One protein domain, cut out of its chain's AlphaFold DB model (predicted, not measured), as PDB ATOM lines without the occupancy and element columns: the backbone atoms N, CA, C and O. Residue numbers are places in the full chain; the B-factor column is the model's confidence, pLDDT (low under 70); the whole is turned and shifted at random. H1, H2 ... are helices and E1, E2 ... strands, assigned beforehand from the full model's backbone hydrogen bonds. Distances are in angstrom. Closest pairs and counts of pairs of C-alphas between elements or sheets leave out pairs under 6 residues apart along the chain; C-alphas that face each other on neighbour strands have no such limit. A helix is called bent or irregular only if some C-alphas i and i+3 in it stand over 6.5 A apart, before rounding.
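Overview. This is residues 18 to 118 of the 322 residues of the protein "LTD domain-containing protein" of Halobacteriales archaeon QS_5_70_17 (UniProt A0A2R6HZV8). Two twisted sheets lie face to face as an elongated sandwich, E2, E3, E4 and E7 in one and E1, E5 and E6 in the other, with the small helix H1 at one end, in the link from E5 to E6. The printed part has 101 residues, in the order E1 E2 E3 E4 E5 H1 E6 E7, mostly strand. The sheet E2 E3 E4 E7 is antiparallel and the sheet E1 E5 E6 mixed. The whole is compact, with a radius of gyration of the C-alphas of 13.9 A and spans of 42 by 27 by 18 A.

Along the chain. E1, residues 18 to 25, begins at C-alpha 18 (243.779, 262.215, 181.213) and bends by 54 degrees at residue 21. E2 is residues 41 to 43, E3 46 to 56 over 29.9 A, E4 59 to 67 over 26.9 A and E5 72 to 81 over 28.3 A. H1, residues 90 to 95, is irregular: C-alphas 91 and 94 are 8.5 A apart. E6 is residues 98 to 106, and E7, 111 to 117, ends at C-alpha 117 (248.285, 263.253, 164.146).

Arrangement. E1 is parallel to E5, with N 24 and O 79 2.8 A apart; E5 is antiparallel to E6, with N 74 and O 104 at 2.8 A. E2, E3 and E4 form a meander, each strand the antiparallel neighbour of the one before, with N 41 and O 48 at 2.9 A and N 51 and O 63 at 2.9 A. E4 and E7 have N 62 and O 114 at 2.9 A. Between the sheets, the closest C-alphas of E6 and E7 are those of Arg 102 and Val 116, 6.0 A. In H1, 0 of 2 O i to N i+4 pairs and 1 of 3 O i to N i+3 pairs are within hydrogen-bond range.

Size, cuts and confidence. The C-alphas farthest apart, of Asp 27 and Gly 68, are 42.3 A apart. The printed part has no cut; E1 to E2 is a long link. Confidence is under 70 at 38 residues, among them 18 to 39.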
ATOM      1  N   LEU A  18     244.810 263.194 180.834       56.25
ATOM      2  CA  LEU A  18     243.779 262.215 181.213       56.25
ATOM      3  C   LEU A  18     243.671 261.037 180.237       56.25
ATOM      4  O   LEU A  18     243.138 259.992 180.609       56.25
ATOM      5  N   LEU A  19     244.192 261.175 179.011       61.47
ATOM      6  CA  LEU A  19     244.078 260.169 177.958       61.47
ATOM      7  C   LEU A  19     245.427 259.916 177.279       61.47
ATOM      8  O   LEU A  19     246.101 260.839 176.827       61.47
ATOM      9  N   GLN A  20     245.782 258.640 177.159       65.19
ATOM     10  CA  GLN A  20     246.909 258.148 176.371       65.19
ATOM     11  C   GLN A  20     246.408 257.033 175.461       65.19
ATOM     12  O   GLN A  20     245.647 256.172 175.910       65.19
ATOM     13  N   ALA A  21     246.813 257.057 174.189       61.38
ATOM     14  CA  ALA A  21     246.097 256.282 173.179       61.38
ATOM     15  C   ALA A  21     246.932 255.618 172.072       61.38
ATOM     16  O   ALA A  21     246.448 254.678 171.443       61.38
ATOM     17  N   GLN A  22     248.160 256.071 171.836       67.25
ATOM     18  CA  GLN A  22     249.076 255.494 170.854       67.25
ATOM     19  C   GLN A  22     250.505 255.678 171.354       67.25
ATOM     20  O   GLN A  22     250.772 256.593 172.144       67.25
ATOM     21  N   THR A  23     251.411 254.817 170.895       67.75
ATOM     22  CA  THR A  23     252.836 254.973 171.168       67.75
ATOM     23  C   THR A  23     253.665 254.817 169.906       67.75
ATOM     24  O   THR A  23     253.404 253.941 169.079       67.75
ATOM     25  N   VAL A  24     254.684 255.654 169.780       66.19
ATOM     26  CA  VAL A  24     255.802 255.459 168.857       66.19
ATOM     27  C   VAL A  24     256.837 254.576 169.567       66.19
ATOM     28  O   VAL A  24     256.774 254.368 170.781       66.19
ATOM     29  N   ARG A  25     257.766 254.008 168.814       67.06
ATOM     30  CA  ARG A  25     258.948 253.303 169.313       67.06
ATOM     31  C   ARG A  25     260.178 253.969 168.718       67.06
ATOM     32  O   ARG A  25     260.080 254.490 167.613       67.06
ATOM     33  N   ALA A  26     261.333 253.794 169.348       63.75
ATOM     34  CA  ALA A  26     262.619 254.261 168.821       63.75
ATOM     35  C   ALA A  26     263.002 253.726 167.409       63.75
ATOM     36  O   ALA A  26     263.937 254.232 166.799       63.75
ATOM     37  N   ASP A  27     262.302 252.722 166.850       63.53
ATOM     38  CA  ASP A  27     262.434 252.298 165.438       63.53
ATOM     39  C   ASP A  27     261.495 253.060 164.470       63.53
ATOM     40  O   ASP A  27     261.346 252.682 163.304       63.53
ATOM     41  N   GLY A  28     260.819 254.109 164.951       62.66
ATOM     42  CA  GLY A  28     259.782 254.864 164.246       62.66
ATOM     43  C   GLY A  28     258.455 254.110 164.068       62.66
ATOM     44  O   GLY A  28     257.526 254.638 163.451       62.66
ATOM     45  N   ALA A  29     258.319 252.874 164.570       67.44
ATOM     46  CA  ALA A  29     257.113 252.082 164.353       67.44
ATOM     47  C   ALA A  29     255.985 252.493 165.311       67.44
ATOM     48  O   ALA A  29     255.919 252.072 166.468       67.44
ATOM     49  N   VAL A  30     255.034 253.270 164.791       67.06
ATOM     50  CA  VAL A  30     253.785 253.612 165.483       67.06
ATOM     51  C   VAL A  30     252.990 252.341 165.813       67.06
ATOM     52  O   VAL A  30     252.531 251.626 164.916       67.06
ATOM     53  N   THR A  31     252.774 252.067 167.102       64.81
ATOM     54  CA  THR A  31     251.939 250.956 167.581       64.81
ATOM     55  C   THR A  31     250.663 251.455 168.258       64.81
ATOM     56  O   THR A  31     250.680 252.349 169.102       64.81
ATOM     57  N   GLY A  32     249.526 250.849 167.904       60.12
ATOM     58  CA  GLY A  32     248.215 251.131 168.500       60.12
ATOM     59  C   GLY A  32     248.031 250.516 169.893       60.12
ATOM     60  O   GLY A  32     247.122 249.711 170.094       60.12
ATOM     61  N   SER A  33     248.904 250.851 170.842       59.62
ATOM     62  CA  SER A  33     248.806 250.465 172.255       59.62
ATOM     63  C   SER A  33     247.976 251.499 173.037       59.62
ATOM     64  O   SER A  33     248.463 252.480 173.594       59.62
ATOM     65  N   PHE A  34     246.665 251.266 173.088       59.56
ATOM     66  CA  PHE A  34     245.733 252.099 173.848       59.56
ATOM     67  C   PHE A  34     245.748 251.727 175.341       59.56
ATOM     68  O   PHE A  34     245.327 250.626 175.708       59.56
ATOM     69  N   HIS A  35     246.186 252.644 176.212       56.31
ATOM     70  CA  HIS A  35     246.097 252.491 177.671       56.31
ATOM     71  C   HIS A  35     245.427 253.703 178.330       56.31
ATOM     72  O   HIS A  35     246.051 254.507 179.026       56.31
ATOM     73  N   THR A  36     244.110 253.797 178.174       55.75
ATOM     74  CA  THR A  36     243.304 254.592 179.101       55.75
ATOM     75  C   THR A  36     243.126 253.885 180.440       55.75
ATOM     76  O   THR A  36     243.420 252.703 180.623       55.75
ATOM     77  N   LEU A  37     242.565 254.636 181.381       56.53
ATOM     78  CA  LEU A  37     241.942 254.106 182.583       56.53
ATOM     79  C   LEU A  37     240.636 253.350 182.211       56.53
ATOM     80  O   LEU A  37     240.393 253.017 181.047       56.53
ATOM     81  N   ALA A  38     239.780 253.054 183.192       61.59
ATOM     82  CA  ALA A  38     238.427 252.571 182.902       61.59
ATOM     83  C   ALA A  38     237.520 253.743 182.482       61.59
ATOM     84  O   ALA A  38     237.596 254.810 183.083       61.59
ATOM     85  N   SER A  39     236.643 253.557 181.495       67.94
ATOM     86  CA  SER A  39     235.633 254.560 181.120       67.94
ATOM     87  C   SER A  39     234.305 254.240 181.831       67.94
ATOM     88  O   SER A  39     233.860 253.089 181.738       67.94
ATOM     89  N   PRO A  40     233.662 255.184 182.551       77.88
ATOM     90  CA  PRO A  40     234.144 256.525 182.907       77.88
ATOM     91  C   PRO A  40     235.162 256.524 184.068       77.88
ATOM     92  O   PRO A  40     235.312 255.537 184.796       77.88
ATOM     93  N   GLN A  41     235.831 257.660 184.281       71.69
ATOM     94  CA  GLN A  41     236.566 257.982 185.514       71.69
ATOM     95  C   GLN A  41     235.877 259.091 186.304       71.69
ATOM     96  O   GLN A  41     235.228 259.957 185.727       71.69
ATOM     97  N   THR A  42     236.084 259.099 187.622       75.38
ATOM     98  CA  THR A  42     235.737 260.238 188.479       75.38
ATOM     99  C   THR A  42     237.017 260.942 188.923       75.38
ATOM    100  O   THR A  42     237.833 260.331 189.613       75.38
ATOM    101  N   VAL A  43     237.189 262.209 188.543       66.44
ATOM    102  CA  VAL A  43     238.373 263.038 188.843       66.44
ATOM    103  C   VAL A  43     237.892 264.317 189.520       66.44
ATOM    104  O   VAL A  43     237.074 265.028 188.952       66.44
ATOM    105  N   GLU A  44     238.304 264.550 190.769       69.50
ATOM    106  CA  GLU A  44     237.893 265.683 191.636       69.50
ATOM    107  C   GLU A  44     236.374 265.921 191.840       69.50
ATOM    108  O   GLU A  44     235.973 266.776 192.626       69.50
ATOM    109  N   GLY A  45     235.509 265.122 191.209       72.31
ATOM    110  CA  GLY A  45     234.053 265.283 191.196       72.31
ATOM    111  C   GLY A  45     233.455 265.326 189.786       72.31
ATOM    112  O   GLY A  45     232.274 265.024 189.640       72.31
ATOM    113  N   CYS A  46     234.268 265.611 188.763       76.88
ATOM    114  CA  CYS A  46     233.933 265.387 187.358       76.88
ATOM    115  C   CYS A  46     233.748 263.887 187.091       76.88
ATOM    116  O   CYS A  46     234.611 263.097 187.480       76.88
ATOM    117  N   GLU A  47     232.704 263.488 186.364       83.44
ATOM    118  CA  GLU A  47     232.672 262.204 185.657       83.44
ATOM    119  C   GLU A  47     233.132 262.437 184.211       83.44
ATOM    120  O   GLU A  47     232.507 263.188 183.468       83.44
ATOM    121  N   VAL A  48     234.252 261.822 183.824       82.19
ATOM    122  CA  VAL A  48     234.835 261.928 182.478       82.19
ATOM    123  C   VAL A  48     234.703 260.579 181.785       82.19
ATOM    124  O   VAL A  48     235.293 259.583 182.220       82.19
ATOM    125  N   ALA A  49     233.943 260.547 180.696       83.06
ATOM    126  CA  ALA A  49     233.807 259.392 179.821       83.06
ATOM    127  C   ALA A  49     234.498 259.650 178.478       83.06
ATOM    128  O   ALA A  49     234.735 260.787 178.070       83.06
ATOM    129  N   TYR A  50     234.852 258.567 177.801       82.06
ATOM    130  CA  TYR A  50     235.526 258.601 176.508       82.06
ATOM    131  C   TYR A  50     235.277 257.305 175.739       82.06
ATOM    132  O   TYR A  50     235.200 256.228 176.344       82.06
ATOM    133  N   ASP A  51     235.176 257.429 174.416       78.06
ATOM    134  CA  ASP A  51     235.015 256.335 173.457       78.06
ATOM    135  C   ASP A  51     235.937 256.586 172.241       78.06
ATOM    136  O   ASP A  51     235.976 257.703 171.713       78.06
ATOM    137  N   PRO A  52     236.755 255.608 171.816       69.00
ATOM    138  CA  PRO A  52     237.732 255.822 170.755       69.00
ATOM    139  C   PRO A  52     237.121 255.675 169.353       69.00
ATOM    140  O   PRO A  52     236.469 254.677 169.048       69.00
ATOM    141  N   VAL A  53     237.392 256.643 168.474       66.00
ATOM    142  CA  VAL A  53     236.728 256.784 167.165       66.00
ATOM    143  C   VAL A  53     237.591 256.278 166.003       66.00
ATOM    144  O   VAL A  53     237.061 255.619 165.106       66.00
ATOM    145  N   SER A  54     238.906 256.540 166.007       68.62
ATOM    146  CA  SER A  54     239.849 256.024 164.997       68.62
ATOM    147  C   SER A  54     241.226 255.683 165.577       68.62
ATOM    148  O   SER A  54     241.702 256.326 166.514       68.62
ATOM    149  N   TYR A  55     241.849 254.661 164.977       67.31
ATOM    150  CA  TYR A  55     243.252 254.274 165.149       67.31
ATOM    151  C   TYR A  55     243.805 253.842 163.800       67.31
ATOM    152  O   TYR A  55     243.631 252.693 163.387       67.31
ATOM    153  N   ASP A  56     244.501 254.757 163.145       65.81
ATOM    154  CA  ASP A  56     245.189 254.502 161.888       65.81
ATOM    155  C   ASP A  56     246.683 254.824 162.054       65.81
ATOM    156  O   ASP A  56     247.120 255.401 163.056       65.81
ATOM    157  N   SER A  57     247.512 254.389 161.104       63.59
ATOM    158  CA  SER A  57     248.961 254.612 161.160       63.59
ATOM    159  C   SER A  57     249.279 256.096 160.945       63.59
ATOM    160  O   SER A  57     249.378 256.536 159.799       63.59
ATOM    161  N   GLY A  58     249.406 256.842 162.046       68.75
ATOM    162  CA  GLY A  58     249.630 258.290 162.060       68.75
ATOM    163  C   GLY A  58     248.439 259.136 162.533       68.75
ATOM    164  O   GLY A  58     248.569 260.353 162.567       68.75
ATOM    165  N   GLU A  59     247.293 258.555 162.919       78.44
ATOM    166  CA  GLU A  59     246.195 259.327 163.534       78.44
ATOM    167  C   GLU A  59     245.500 258.566 164.673       78.44
ATOM    168  O   GLU A  59     245.179 257.377 164.568       78.44
ATOM    169  N   VAL A  60     245.216 259.301 165.747       77.19
ATOM    170  CA  VAL A  60     244.332 258.922 166.848       77.19
ATOM    171  C   VAL A  60     243.170 259.904 166.914       77.19
ATOM    172  O   VAL A  60     243.411 261.108 166.985       77.19
ATOM    173  N   THR A  61     241.935 259.408 167.034       81.06
ATOM    174  CA  THR A  61     240.787 260.238 167.435       81.06
ATOM    175  C   THR A  61     239.984 259.598 168.568       81.06
ATOM    176  O   THR A  61     239.586 258.435 168.486       81.06
ATOM    177  N   VAL A  62     239.690 260.382 169.610       82.50
ATOM    178  CA  VAL A  62     238.881 259.997 170.779       82.50
ATOM    179  C   VAL A  62     237.733 260.993 170.967       82.50
ATOM    180  O   VAL A  62     237.958 262.205 170.980       82.50
ATOM    181  N   GLU A  63     236.507 260.500 171.135       84.38
ATOM    182  CA  GLU A  63     235.381 261.305 171.619       84.38
ATOM    183  C   GLU A  63     235.388 261.293 173.152       84.38
ATOM    184  O   GLU A  63     235.592 260.250 173.775       84.38
ATOM    185  N   VAL A  64     235.193 262.461 173.761       85.69
ATOM    186  CA  VAL A  64     235.228 262.669 175.212       85.69
ATOM    187  C   VAL A  64     233.977 263.405 175.669       85.69
ATOM    188  O   VAL A  64     233.455 264.256 174.947       85.69
ATOM    189  N   SER A  65     233.500 263.107 176.874       86.56
ATOM    190  CA  SER A  65     232.375 263.801 177.499       86.56
ATOM    191  C   SER A  65     232.592 263.984 178.998       86.56
ATOM    192  O   SER A  65     233.299 263.204 179.644       86.56
ATOM    193  N   VAL A  66     232.003 265.047 179.541       86.75
ATOM    194  CA  VAL A  66     232.176 265.468 180.936       86.75
ATOM    195  C   VAL A  66     230.808 265.701 181.566       86.75
ATOM    196  O   VAL A  66     229.947 266.325 180.952       86.75
ATOM    197  N   ASP A  67     230.609 265.243 182.798       86.94
ATOM    198  CA  ASP A  67     229.462 265.605 183.635       86.94
ATOM    199  C   ASP A  67     229.924 266.016 185.044       86.94
ATOM    200  O   ASP A  67     230.961 265.574 185.538       86.94
ATOM    201  N   GLY A  68     229.159 266.888 185.698       82.69
ATOM    202  CA  GLY A  68     229.370 267.286 187.092       82.69
ATOM    203  C   GLY A  68     230.345 268.446 187.325       82.69
ATOM    204  O   GLY A  68     230.410 268.934 188.454       82.69
ATOM    205  N   CYS A  69     231.062 268.930 186.305       79.06
ATOM    206  CA  CYS A  69     231.987 270.060 186.434       79.06
ATOM    207  C   CYS A  69     232.084 270.924 185.161       79.06
ATOM    208  O   CYS A  69     231.890 270.447 184.046       79.06
ATOM    209  N   GLU A  70     232.375 272.211 185.347       78.81
ATOM    210  CA  GLU A  70     232.585 273.197 184.279       78.81
ATOM    211  C   GLU A  70     234.094 273.377 184.021       78.81
ATOM    212  O   GLU A  70     234.909 273.265 184.938       78.81
ATOM    213  N   HIS A  71     234.456 273.674 182.773       76.62
ATOM    214  CA  HIS A  71     235.804 273.977 182.286       76.62
ATOM    215  C   HIS A  71     236.844 272.856 182.510       76.62
ATOM    216  O   HIS A  71     238.034 273.119 182.715       76.62
ATOM    217  N   ALA A  72     236.425 271.589 182.428       77.94
ATOM    218  CA  ALA A  72     237.323 270.446 182.556       77.94
ATOM    219  C   ALA A  72     238.338 270.418 181.405       77.94
ATOM    220  O   ALA A  72     237.965 270.373 180.232       77.94
ATOM    221  N   THR A  73     239.631 270.439 181.734       75.44
ATOM    222  CA  THR A  73     240.708 270.434 180.738       75.44
ATOM    223  C   THR A  73     241.201 269.010 180.509       75.44
ATOM    224  O   THR A  73     241.724 268.360 181.412       75.44
ATOM    225  N   LEU A  74     241.003 268.516 179.288       76.06
ATOM    226  CA  LEU A  74     241.283 267.149 178.871       76.06
ATOM    227  C   LEU A  74     242.424 267.149 177.851       76.06
ATOM    228  O   LEU A  74     242.301 267.759 176.788       76.06
ATOM    229  N   THR A  75     243.509 266.429 178.139       76.75
ATOM    230  CA  THR A  75     244.608 266.220 177.182       76.75
ATOM    231  C   THR A  75     244.709 264.759 176.751       76.75
ATOM    232  O   THR A  75     244.795 263.860 177.596       76.75
ATOM    233  N   LEU A  76     244.733 264.567 175.430       79.38
ATOM    234  CA  LEU A  76     245.103 263.352 174.708       79.38
ATOM    235  C   LEU A  76     246.592 263.429 174.343       79.38
ATOM    236  O   LEU A  76     247.013 264.422 173.752       79.38
ATOM    237  N   ALA A  77     247.372 262.402 174.677       77.12
ATOM    238  CA  ALA A  77     248.821 262.371 174.472       77.12
ATOM    239  C   ALA A  77     249.313 261.085 173.780       77.12
ATOM    240  O   ALA A  77     248.759 259.995 173.975       77.12
ATOM    241  N   VAL A  78     250.386 261.236 173.002       78.06
ATOM    242  CA  VAL A  78     251.147 260.189 172.310       78.06
ATOM    243  C   VAL A  78     252.609 260.297 172.738       78.06
ATOM    244  O   VAL A  78     253.156 261.397 172.785       78.06
ATOM    245  N   TYR A  79     253.225 259.153 173.032       80.12
ATOM    246  CA  TYR A  79     254.598 259.073 173.535       80.12
ATOM    247  C   TYR A  79     255.449 258.131 172.685       80.12
ATOM    248  O   TYR A  79     254.926 257.136 172.177       80.12
ATOM    249  N   GLU A  80     256.745 258.396 172.578       79.00
ATOM    250  CA  GLU A  80     257.728 257.418 172.126       79.00
ATOM    251  C   GLU A  80     258.186 256.542 173.297       79.00
ATOM    252  O   GLU A  80     258.245 256.987 174.445       79.00
ATOM    253  N   LEU A  81     258.459 255.268 173.014       80.12
ATOM    254  CA  LEU A  81     258.907 254.288 173.998       80.12
ATOM    255  C   LEU A  81     260.351 253.844 173.717       80.12
ATOM    256  O   LEU A  81     260.691 253.581 172.558       80.12
ATOM    257  N   PRO A  82     261.181 253.674 174.765       70.94
ATOM    258  CA  PRO A  82     262.585 253.320 174.614       70.94
ATOM    259  C   PRO A  82     262.751 251.860 174.161       70.94
ATOM    260  O   PRO A  82     262.183 250.929 174.750       70.94
ATOM    261  N   GLY A  83     263.561 251.657 173.119       78.75
ATOM    262  CA  GLY A  83     263.876 250.343 172.550       78.75
ATOM    263  C   GLY A  83     262.641 249.553 172.092       78.75
ATOM    264  O   GLY A  83     261.696 250.101 171.532       78.75
ATOM    265  N   ASP A  84     262.626 248.243 172.360       70.62
ATOM    266  CA  ASP A  84     261.522 247.327 172.019       70.62
ATOM    267  C   ASP A  84     260.247 247.494 172.886       70.62
ATOM    268  O   ASP A  84     259.359 246.633 172.865       70.62
ATOM    269  N   THR A  85     260.135 248.548 173.702       72.12
ATOM    270  CA  THR A  85     259.024 248.706 174.655       72.12
ATOM    271  C   THR A  85     257.692 248.962 173.927       72.12
ATOM    272  O   THR A  85     257.628 249.679 172.935       72.12
ATOM    273  N   VAL A  86     256.600 248.341 174.404       72.38
ATOM    274  CA  VAL A  86     255.265 248.375 173.747       72.38
ATOM    275  C   VAL A  86     254.107 248.785 174.665       72.38
ATOM    276  O   VAL A  86     252.961 248.853 174.228       72.38
ATOM    277  N   GLU A  87     254.390 249.014 175.947       71.88
ATOM    278  CA  GLU A  87     253.430 249.447 176.965       71.88
ATOM    279  C   GLU A  87     254.021 250.641 177.710       71.88
ATOM    280  O   GLU A  87     255.154 250.548 178.182       71.88
ATOM    281  N   PHE A  88     253.251 251.718 177.874       72.25
ATOM    282  CA  PHE A  88     253.717 252.877 178.632       72.25
ATOM    283  C   PHE A  88     253.854 252.573 180.131       72.25
ATOM    284  O   PHE A  88     252.969 251.969 180.752       72.25
ATOM    285  N   ARG A  89     254.957 253.025 180.728       69.50
ATOM    286  CA  ARG A  89     255.315 252.822 182.138       69.50
ATOM    287  C   ARG A  89     255.227 254.139 182.901       69.50
ATOM    288  O   ARG A  89     256.106 254.981 182.783       69.50
ATOM    289  N   ARG A  90     254.183 254.309 183.721       64.75
ATOM    290  CA  ARG A  90     254.025 255.491 184.603       64.75
ATOM    291  C   ARG A  90     255.145 255.612 185.640       64.75
ATOM    292  O   ARG A  90     255.435 256.704 186.101       64.75
ATOM    293  N   ASP A  91     255.740 254.480 185.998       57.56
ATOM    294  CA  ASP A  91     256.892 254.315 186.885       57.56
ATOM    295  C   ASP A  91     258.242 254.699 186.247       57.56
ATOM    296  O   ASP A  91     259.259 254.639 186.930       57.56
ATOM    297  N   ARG A  92     258.237 255.063 184.957       64.62
ATOM    298  CA  ARG A  92     259.395 255.427 184.121       64.62
ATOM    299  C   ARG A  92     259.024 256.512 183.101       64.62
ATOM    300  O   ARG A  92     259.508 256.498 181.974       64.62
ATOM    301  N   ALA A  93     258.039 257.362 183.403       61.06
ATOM    302  CA  ALA A  93     257.434 258.268 182.414       61.06
ATOM    303  C   ALA A  93     258.436 259.279 181.813       61.06
ATOM    304  O   ALA A  93     258.223 259.787 180.720       61.06
ATOM    305  N   ASP A  94     259.532 259.509 182.525       56.94
ATOM    306  CA  ASP A  94     260.755 260.220 182.159       56.94
ATOM    307  C   ASP A  94     261.628 259.508 181.103       56.94
ATOM    308  O   ASP A  94     262.323 260.179 180.345       56.94
ATOM    309  N   GLU A  95     261.552 258.176 180.986       64.50
ATOM    310  CA  GLU A  95     262.206 257.385 179.926       64.50
ATOM    311  C   GLU A  95     261.435 257.422 178.582       64.50
ATOM    312  O   GLU A  95     261.819 256.734 177.638       64.50
ATOM    313  N   GLN A  96     260.303 258.136 178.493       73.44
ATOM    314  CA  GLN A  96     259.334 258.042 177.386       73.44
ATOM    315  C   GLN A  96     258.940 259.439 176.877       73.44
ATOM    316  O   GLN A  96     258.183 260.159 177.527       73.44
ATOM    317  N   GLU A  97     259.443 259.832 175.705       75.31
ATOM    318  CA  GLU A  97     259.292 261.195 175.177       75.31
ATOM    319  C   GLU A  97     257.854 261.511 174.730       75.31
ATOM    320  O   GLU A  97     257.171 260.667 174.151       75.31
ATOM    321  N   LEU A  98     257.374 262.737 174.963       76.25
ATOM    322  CA  LEU A  98     256.070 263.199 174.475       76.25
ATOM    323  C   LEU A  98     256.172 263.691 173.021       76.25
ATOM    324  O   LEU A  98     256.480 264.854 172.779       76.25
ATOM    325  N   VAL A  99     255.821 262.829 172.066       78.00
ATOM    326  CA  VAL A  99     255.864 263.148 170.625       78.00
ATOM    327  C   VAL A  99     254.769 264.138 170.220       78.00
ATOM    328  O   VAL A  99     255.014 265.064 169.450       78.00
ATOM    329  N   ALA A 100     253.538 263.954 170.710       78.56
ATOM    330  CA  ALA A 100     252.408 264.797 170.319       78.56
ATOM    331  C   ALA A 100     251.292 264.823 171.372       78.56
ATOM    332  O   ALA A 100     251.032 263.835 172.063       78.56
ATOM    333  N   HIS A 101     250.569 265.943 171.464       82.38
ATOM    334  CA  HIS A 101     249.382 266.050 172.312       82.38
ATOM    335  C   HIS A 101     248.313 266.984 171.730       82.38
ATOM    336  O   HIS A 101     248.600 267.902 170.960       82.38
ATOM    337  N   ARG A 102     247.062 266.776 172.147       81.06
ATOM    338  CA  ARG A 102     245.940 267.689 171.904       81.06
ATOM    339  C   ARG A 102     245.171 267.904 173.199       81.06
ATOM    340  O   ARG A 102     244.723 266.947 173.826       81.06
ATOM    341  N   THR A 103     244.986 269.167 173.563       80.56
ATOM    342  CA  THR A 103     244.222 269.585 174.743       80.56
ATOM    343  C   THR A 103     242.931 270.280 174.310       80.56
ATOM    344  O   THR A 103     242.923 271.019 173.322       80.56
ATOM    345  N   ALA A 104     241.845 270.052 175.046       78.44
ATOM    346  CA  ALA A 104     240.590 270.787 174.926       78.44
ATOM    347  C   ALA A 104     239.986 271.047 176.312       78.44
ATOM    348  O   ALA A 104     240.187 270.266 177.240       78.44
ATOM    349  N   THR A 105     239.216 272.124 176.432       82.81
ATOM    350  CA  THR A 105     238.374 272.403 177.600       82.81
ATOM    351  C   THR A 105     236.932 272.040 177.251       82.81
ATOM    352  O   THR A 105     236.485 272.357 176.148       82.81
ATOM    353  N   VAL A 106     236.229 271.350 178.153       82.69
ATOM    354  CA  VAL A 106     234.876 270.810 177.939       82.69
ATOM    355  C   VAL A 106     234.001 271.125 179.157       82.69
ATOM    356  O   VAL A 106     234.440 270.936 180.293       82.69
ATOM    357  N   ASP A 107     232.777 271.606 178.933       83.88
ATOM    358  CA  ASP A 107     231.808 271.894 179.999       83.88
ATOM    359  C   ASP A 107     230.852 270.714 180.278       83.88
ATOM    360  O   ASP A 107     230.662 269.817 179.454       83.88
ATOM    361  N   SER A 108     230.227 270.709 181.462       87.75
ATOM    362  CA  SER A 108     229.303 269.647 181.892       87.75
ATOM    363  C   SER A 108     228.143 269.460 180.908       87.75
ATOM    364  O   SER A 108     227.320 270.355 180.707       87.75
ATOM    365  N   GLY A 109     228.010 268.245 180.378       85.81
ATOM    366  CA  GLY A 109     226.993 267.857 179.404       85.81
ATOM    367  C   GLY A 109     227.398 268.067 177.942       85.81
ATOM    368  O   GLY A 109     226.595 267.754 177.058       85.81
ATOM    369  N   GLU A 110     228.607 268.564 177.667       84.44
ATOM    370  CA  GLU A 110     229.160 268.646 176.313       84.44
ATOM    371  C   GLU A 110     229.939 267.381 175.916       84.44
ATOM    372  O   GLU A 110     230.373 266.580 176.750       84.44
ATOM    373  N   THR A 111     230.129 267.215 174.605       86.38
ATOM    374  CA  THR A 111     231.079 266.258 174.032       86.38
ATOM    375  C   THR A 111     232.093 266.996 173.164       86.38
ATOM    376  O   THR A 111     231.765 267.987 172.507       86.38
ATOM    377  N   ALA A 112     233.330 266.511 173.146       86.25
ATOM    378  CA  ALA A 112     234.391 267.020 172.288       86.25
ATOM    379  C   ALA A 112     235.101 265.870 171.569       86.25
ATOM    380  O   ALA A 112     235.083 264.723 172.014       86.25
ATOM    381  N   THR A 113     235.755 266.185 170.456       87.69
ATOM    382  CA  THR A 113     236.570 265.234 169.696       87.69
ATOM    383  C   THR A 113     238.025 265.681 169.769       87.69
ATOM    384  O   THR A 113     238.370 266.770 169.308       87.69
ATOM    385  N   LEU A 114     238.874 264.854 170.377       84.69
ATOM    386  CA  LEU A 114     240.316 265.054 170.449       84.69
ATOM    387  C   LEU A 114     240.981 264.197 169.372       84.69
ATOM    388  O   LEU A 114     240.924 262.971 169.447       84.69
ATOM    389  N   SER A 115     241.630 264.846 168.407       83.19
ATOM    390  CA  SER A 115     242.461 264.185 167.398       83.19
ATOM    391  C   SER A 115     243.925 264.588 167.563       83.19
ATOM    392  O   SER A 115     244.221 265.761 167.810       83.19
ATOM    393  N   VAL A 116     244.827 263.618 167.416       83.00
ATOM    394  CA  VAL A 116     246.282 263.807 167.347       83.00
ATOM    395  C   VAL A 116     246.788 263.085 166.104       83.00
ATOM    396  O   VAL A 116     246.537 261.891 165.931       83.00
ATOM    397  N   THR A 117     247.508 263.812 165.256       79.69
ATOM    398  CA  THR A 117     248.285 263.253 164.146       79.69
ATOM    399  C   THR A 117     249.713 263.013 164.630       79.69
ATOM    400  O   THR A 117     250.237 263.795 165.423       79.69
ATOM    401  N   VAL A 118     250.322 261.923 164.172       72.12
ATOM    402  CA  VAL A 118     251.731 261.594 164.396       72.12
ATOM    403  C   VAL A 118     252.400 261.575 163.034       72.12
ATOM    404  O   VAL A 118     252.290 260.596 162.290       72.12
TER     405      VAL A 118